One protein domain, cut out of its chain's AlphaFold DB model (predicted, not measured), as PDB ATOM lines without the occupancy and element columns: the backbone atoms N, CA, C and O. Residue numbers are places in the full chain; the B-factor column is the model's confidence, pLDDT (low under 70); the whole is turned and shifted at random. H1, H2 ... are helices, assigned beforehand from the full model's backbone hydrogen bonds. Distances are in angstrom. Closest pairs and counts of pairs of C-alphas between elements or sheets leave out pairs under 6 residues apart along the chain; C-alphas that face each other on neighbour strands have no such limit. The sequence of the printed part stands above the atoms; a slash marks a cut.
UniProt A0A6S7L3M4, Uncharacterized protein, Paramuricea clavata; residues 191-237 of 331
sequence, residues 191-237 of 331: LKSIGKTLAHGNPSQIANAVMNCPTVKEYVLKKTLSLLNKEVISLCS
ATOM      1  N   LEU A 191      16.482  19.831 -54.140       85.00
ATOM      2  CA  LEU A 191      16.590  21.128 -53.451       85.00
ATOM      3  C   LEU A 191      17.533  22.114 -54.158       85.00
ATOM      4  O   LEU A 191      17.543  23.298 -53.821       85.00
ATOM      5  N   LYS A 192      18.315  21.659 -55.148       88.31
ATOM      6  CA  LYS A 192      19.238  22.517 -55.913       88.31
ATOM      7  C   LYS A 192      18.524  23.687 -56.595       88.31
ATOM      8  O   LYS A 192      19.037  24.801 -56.572       88.31
ATOM      9  N   SER A 193      17.349  23.447 -57.183       87.25
ATOM     10  CA  SER A 193      16.553  24.491 -57.844       87.25
ATOM     11  C   SER A 193      16.149  25.589 -56.862       87.25
ATOM     12  O   SER A 193      16.384  26.759 -57.148       87.25
ATOM     13  N   ILE A 194      15.651  25.204 -55.681       90.62
ATOM     14  CA  ILE A 194      15.295  26.124 -54.592       90.62
ATOM     15  C   ILE A 194      16.517  26.930 -54.161       90.62
ATOM     16  O   ILE A 194      16.442  28.153 -54.102       90.62
ATOM     17  N   GLY A 195      17.652  26.269 -53.905       90.00
ATOM     18  CA  GLY A 195      18.879  26.945 -53.486       90.00
ATOM     19  C   GLY A 195      19.387  27.959 -54.516       90.00
ATOM     20  O   GLY A 195      19.745  29.074 -54.147       90.00
ATOM     21  N   LYS A 196      19.336  27.620 -55.813       88.88
ATOM     22  CA  LYS A 196      19.694  28.544 -56.901       88.88
ATOM     23  C   LYS A 196      18.757  29.755 -56.949       88.88
ATOM     24  O   LYS A 196      19.227  30.887 -57.037       88.88
ATOM     25  N   THR A 197      17.442  29.534 -56.884       91.81
ATOM     26  CA  THR A 197      16.461  30.632 -56.894       91.81
ATOM     27  C   THR A 197      16.484  31.461 -55.621       91.81
ATOM     28  O   THR A 197      16.149  32.631 -55.674       91.81
ATOM     29  N   LEU A 198      16.894  30.897 -54.486       91.12
ATOM     30  CA  LEU A 198      17.018  31.648 -53.240       91.12
ATOM     31  C   LEU A 198      18.191  32.637 -53.288       91.12
ATOM     32  O   LEU A 198      18.099  33.711 -52.708       91.12
ATOM     33  N   ALA A 199      19.273  32.285 -53.990       88.25
ATOM     34  CA  ALA A 199      20.449  33.142 -54.130       88.25
ATOM     35  C   ALA A 199      20.262  34.276 -55.156       88.25
ATOM     36  O   ALA A 199      20.786  35.368 -54.956       88.25
ATOM     37  N   HIS A 200      19.546  34.019 -56.257       87.06
ATOM     38  CA  HIS A 200      19.492  34.945 -57.402       87.06
ATOM     39  C   HIS A 200      18.083  35.250 -57.924       87.06
ATOM     40  O   HIS A 200      17.928  36.074 -58.822       87.06
ATOM     41  N   GLY A 201      17.062  34.552 -57.438       87.94
ATOM     42  CA  GLY A 201      15.696  34.679 -57.931       87.94
ATOM     43  C   GLY A 201      14.885  35.722 -57.171       87.94
ATOM     44  O   GLY A 201      15.126  36.006 -56.000       87.94
ATOM     45  N   ASN A 202      13.869  36.263 -57.837       93.00
ATOM     46  CA  ASN A 202      12.853  37.084 -57.187       93.00
ATOM     47  C   ASN A 202      11.881  36.214 -56.348       93.00
ATOM     48  O   ASN A 202      11.809  34.995 -56.547       93.00
ATOM     49  N   PRO A 203      11.082  36.802 -55.434       93.94
ATOM     50  CA  PRO A 203      10.171  36.041 -54.569       93.94
ATOM     51  C   PRO A 203       9.201  35.108 -55.312       93.94
ATOM     52  O   PRO A 203       8.909  34.014 -54.830       93.94
ATOM     53  N   SER A 204       8.741  35.488 -56.510       94.06
ATOM     54  CA  SER A 204       7.870  34.641 -57.338       94.06
ATOM     55  C   SER A 204       8.608  33.404 -57.862       94.06
ATOM     56  O   SER A 204       8.082  32.292 -57.806       94.06
ATOM     57  N   GLN A 205       9.855  33.565 -58.307       93.62
ATOM     58  CA  GLN A 205      10.705  32.454 -58.744       93.62
ATOM     59  C   GLN A 205      11.027  31.498 -57.592       93.62
ATOM     60  O   GLN A 205      11.009  30.284 -57.795       93.62
ATOM     61  N   ILE A 206      11.254  32.027 -56.386       94.25
ATOM     62  CA  ILE A 206      11.452  31.215 -55.177       94.25
ATOM     63  C   ILE A 206      10.191  30.396 -54.881       94.25
ATOM     64  O   ILE A 206      10.277  29.178 -54.721       94.25
ATOM     65  N   ALA A 207       9.015  31.032 -54.865       94.12
ATOM     66  CA  ALA A 207       7.746  30.343 -54.630       94.12
ATOM     67  C   ALA A 207       7.489  29.239 -55.672       94.12
ATOM     68  O   ALA A 207       7.124  28.119 -55.311       94.12
ATOM     69  N   ASN A 208       7.758  29.515 -56.951       93.50
ATOM     70  CA  ASN A 208       7.642  28.523 -58.022       93.50
ATOM     71  C   ASN A 208       8.614  27.352 -57.829       93.50
ATOM     72  O   ASN A 208       8.217  26.196 -57.959       93.50
ATOM     73  N   ALA A 209       9.871  27.619 -57.469       93.00
ATOM     74  CA  ALA A 209      10.847  26.565 -57.202       93.00
ATOM     75  C   ALA A 209      10.442  25.687 -56.009       93.00
ATOM     76  O   ALA A 209      10.574  24.463 -56.072       93.00
ATOM     77  N   VAL A 210       9.900  26.298 -54.952       94.25
ATOM     78  CA  VAL A 210       9.364  25.596 -53.778       94.25
ATOM     79  C   VAL A 210       8.200  24.682 -54.168       94.25
ATOM     80  O   VAL A 210       8.200  23.506 -53.807       94.25
ATOM     81  N   MET A 211       7.243  25.185 -54.952       94.44
ATOM     82  CA  MET A 211       6.076  24.410 -55.393       94.44
ATOM     83  C   MET A 211       6.413  23.327 -56.429       94.44
ATOM     84  O   MET A 211       5.668  22.352 -56.544       94.44
ATOM     85  N   ASN A 212       7.534  23.456 -57.142       92.50
ATOM     86  CA  ASN A 212       8.039  22.443 -58.075       92.50
ATOM     87  C   ASN A 212       8.825  21.317 -57.385       92.50
ATOM     88  O   ASN A 212       9.070  20.282 -58.002       92.50
ATOM     89  N   CYS A 213       9.216  21.482 -56.119       92.06
ATOM     90  CA  CYS A 213       9.872  20.435 -55.342       92.06
ATOM     91  C   CYS A 213       8.818  19.530 -54.671       92.06
ATOM     92  O   CYS A 213       8.138  20.003 -53.760       92.06
ATOM     93  N   PRO A 214       8.676  18.239 -55.043       89.00
ATOM     94  CA  PRO A 214       7.570  17.397 -54.566       89.00
ATOM     95  C   PRO A 214       7.493  17.271 -53.042       89.00
ATOM     96  O   PRO A 214       6.425  17.445 -52.459       89.00
ATOM     97  N   THR A 215       8.636  17.041 -52.387       89.38
ATOM     98  CA  THR A 215       8.711  16.886 -50.928       89.38
ATOM     99  C   THR A 215       8.294  18.167 -50.212       89.38
ATOM    100  O   THR A 215       7.492  18.129 -49.288       89.38
ATOM    101  N   VAL A 216       8.809  19.324 -50.643       92.75
ATOM    102  CA  VAL A 216       8.509  20.607 -49.989       92.75
ATOM    103  C   VAL A 216       7.074  21.046 -50.283       92.75
ATOM    104  O   VAL A 216       6.384  21.511 -49.375       92.75
ATOM    105  N   LYS A 217       6.593  20.830 -51.514       94.12
ATOM    106  CA  LYS A 217       5.215  21.110 -51.936       94.12
ATOM    107  C   LYS A 217       4.193  20.474 -50.997       94.12
ATOM    108  O   LYS A 217       3.262  21.157 -50.578       94.12
ATOM    109  N   GLU A 218       4.363  19.203 -50.633       94.19
ATOM    110  CA  GLU A 218       3.438  18.507 -49.729       94.19
ATOM    111  C   GLU A 218       3.337  19.201 -48.360       94.19
ATOM    112  O   GLU A 218       2.237  19.501 -47.881       94.19
ATOM    113  N   TYR A 219       4.478  19.537 -47.751       95.19
ATOM    114  CA  TYR A 219       4.503  20.238 -46.464       95.19
ATOM    115  C   TYR A 219       3.914  21.650 -46.553       95.19
ATOM    116  O   TYR A 219       3.195  22.070 -45.640       95.19
ATOM    117  N   VAL A 220       4.169  22.373 -47.647       95.88
ATOM    118  CA  VAL A 220       3.604  23.710 -47.889       95.88
ATOM    119  C   VAL A 220       2.083  23.643 -48.014       95.88
ATOM    120  O   VAL A 220       1.383  24.425 -47.365       95.88
ATOM    121  N   LEU A 221       1.550  22.678 -48.770       95.12
ATOM    122  CA  LEU A 221       0.105  22.472 -48.888       95.12
ATOM    123  C   LEU A 221      -0.521  22.141 -47.530       95.12
ATOM    124  O   LEU A 221      -1.500  22.775 -47.133       95.12
ATOM    125  N   LYS A 222       0.086  21.228 -46.763       95.94
ATOM    126  CA  LYS A 222      -0.380  20.880 -45.411       95.94
ATOM    127  C   LYS A 222      -0.403  22.097 -44.482       95.94
ATOM    128  O   LYS A 222      -1.369  22.295 -43.741       95.94
ATOM    129  N   LYS A 223       0.639  22.935 -44.522       96.00
ATOM    130  CA  LYS A 223       0.703  24.159 -43.711       96.00
ATOM    131  C   LYS A 223      -0.359  25.174 -44.139       96.00
ATOM    132  O   LYS A 223      -1.020  25.738 -43.272       96.00
ATOM    133  N   THR A 224      -0.564  25.347 -45.443       95.94
ATOM    134  CA  THR A 224      -1.578  26.252 -46.009       95.94
ATOM    135  C   THR A 224      -2.988  25.839 -45.586       95.94
ATOM    136  O   THR A 224      -3.743  26.665 -45.079       95.94
ATOM    137  N   LEU A 225      -3.322  24.549 -45.682       94.75
ATOM    138  CA  LEU A 225      -4.610  24.018 -45.220       94.75
ATOM    139  C   LEU A 225      -4.802  24.186 -43.704       94.75
ATOM    140  O   LEU A 225      -5.907  24.472 -43.246       94.75
ATOM    141  N   SER A 226      -3.733  24.047 -42.916       95.69
ATOM    142  CA  SER A 226      -3.785  24.307 -41.472       95.69
ATOM    143  C   SER A 226      -4.091  25.775 -41.161       95.69
ATOM    144  O   SER A 226      -4.893  26.043 -40.266       95.69
ATOM    145  N   LEU A 227      -3.494  26.720 -41.898       95.88
ATOM    146  CA  LEU A 227      -3.788  28.151 -41.762       95.88
ATOM    147  C   LEU A 227      -5.234  28.462 -42.158       95.88
ATOM    148  O   LEU A 227      -5.950  29.084 -41.377       95.88
ATOM    149  N   LEU A 228      -5.688  27.933 -43.296       95.56
ATOM    150  CA  LEU A 228      -7.075  28.049 -43.748       95.56
ATOM    151  C   LEU A 228      -8.063  27.562 -42.676       95.56
ATOM    152  O   LEU A 228      -9.038  28.238 -42.357       95.56
ATOM    153  N   ASN A 229      -7.802  26.399 -42.076       93.94
ATOM    154  CA  ASN A 229      -8.667  25.861 -41.031       93.94
ATOM    155  C   ASN A 229      -8.687  26.748 -39.773       93.94
ATOM    156  O   ASN A 229      -9.736  26.890 -39.151       93.94
ATOM    157  N   LYS A 230      -7.559  27.371 -39.403       94.50
ATOM    158  CA  LYS A 230      -7.510  28.322 -38.278       94.50
ATOM    159  C   LYS A 230      -8.358  29.563 -38.543       94.50
ATOM    160  O   LYS A 230      -9.107  29.962 -37.655       94.50
ATOM    161  N   GLU A 231      -8.280  30.133 -39.743       94.44
ATOM    162  CA  GLU A 231      -9.130  31.265 -40.138       94.44
ATOM    163  C   GLU A 231     -10.616  30.900 -40.059       94.44
ATOM    164  O   GLU A 231     -11.403  31.615 -39.443       94.44
ATOM    165  N   VAL A 232     -10.997  29.742 -40.606       92.94
ATOM    166  CA  VAL A 232     -12.387  29.262 -40.585       92.94
ATOM    167  C   VAL A 232     -12.886  29.008 -39.158       92.94
ATOM    168  O   VAL A 232     -14.027  29.346 -38.839       92.94
ATOM    169  N   ILE A 233     -12.051  28.449 -38.274       91.62
ATOM    170  CA  ILE A 233     -12.392  28.282 -36.851       91.62
ATOM    171  C   ILE A 233     -12.556  29.645 -36.173       91.62
ATOM    172  O   ILE A 233     -13.490  29.821 -35.391       91.62
ATOM    173  N   SER A 234     -11.686  30.607 -36.490       91.56
ATOM    174  CA  SER A 234     -11.749  31.972 -35.962       91.56
ATOM    175  C   SER A 234     -13.032  32.690 -36.395       91.56
ATOM    176  O   SER A 234     -13.744  33.219 -35.545       91.56
ATOM    177  N   LEU A 235     -13.409  32.610 -37.678       91.44
ATOM    178  CA  LEU A 235     -14.710  33.091 -38.170       91.44
ATOM    179  C   LEU A 235     -15.874  32.428 -37.431       91.44
ATOM    180  O   LEU A 235     -16.864  33.071 -37.083       91.44
ATOM    181  N   CYS A 236     -15.734  31.129 -37.168       88.94
ATOM    182  CA  CYS A 236     -16.665  30.338 -36.383       88.94
ATOM    183  C   CYS A 236     -16.566  30.572 -34.871       88.94
ATOM    184  O   CYS A 236     -17.264  29.889 -34.122       88.94
ATOM    185  N   SER A 237     -15.764  31.513 -34.383       89.25
ATOM    186  CA  SER A 237     -15.656  31.806 -32.955       89.25
ATOM    187  C   SER A 237     -16.845  32.629 -32.450       89.25
ATOM    188  O   SER A 237     -17.650  33.160 -33.222       89.25
TER     189      SER A 237
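This is residues 191 to 237 of the 331 residues of an uncharacterized protein of Paramuricea clavata (UniProt A0A6S7L3M4). One long helix, H3, reaches out as an arm from a small helical hairpin, H1 and H2, which lie side by side; H2 and H3 meet at their ends in a corner. The far part of the arm, residues 222 to 237, of which 222 to 235 belong to H3, sticks out free of the rest and makes the length of the whole. The printed part has 47 residues with three named helices, H1, H2 and H3 in that order along the chain, and no named strand; the class is all helix. It is only just loose, close to extended, with a radius of gyration of the C-alphas of 14.0 A, and the C-alphas span 43 by 20 by 10 A.

Begin with the longest helix, H3, residues 214 to 235, and look at its residues 216 to 220, the part with which it touches H2, residues 203 to 212. H2 and H3 touch only at the corner by their link, and their closest C-alphas, those of Met 211 and Lys 217, are 4.9 A apart. Their lines stand at a steep tilt of 69.9 degrees, only just short of about perpendicular, and they run opposite ways. Move on from H2 to H1, residues 191 to 200, and you find that the two touch, with the C-alphas of Ile 194 and Ala 209 the closest at 5.2 A. H1 and H2 form a helical hairpin: they run opposite ways at a shallow tilt of 5 degrees, 9.1 A from centre to centre. H1 and H3 are apart. In the backbones of H1 and H2 every O i to N i+4 pair is within hydrogen-bond range; in H3 17 of 18 are.

Find C-alpha 214 at (7.570, 17.397, -54.566), where H3 begins; from there the helix runs through 22 residues, 31.8 A from first to last C-alpha, to C-alpha 235 at (-14.710, 33.091, -38.170). Go back along the chain to H2, residues 203 to 212, which measures 14.2 A. H1, residues 191 to 200, measures 14.7 A and begins at C-alpha 191 at (16.590, 21.128, -53.451).

Look for the two C-alphas farthest apart at His 200 and Ser 237, 42.9 A from each other. Without the stretch that stands free, the body has 31 residues and spans 24 by 17 by 10 A. The printed part has no cut, and both links, H1 to H2 and H2 to H3, are tight. The mean pLDDT of the printed part is 92.4, and no printed residue is under 70.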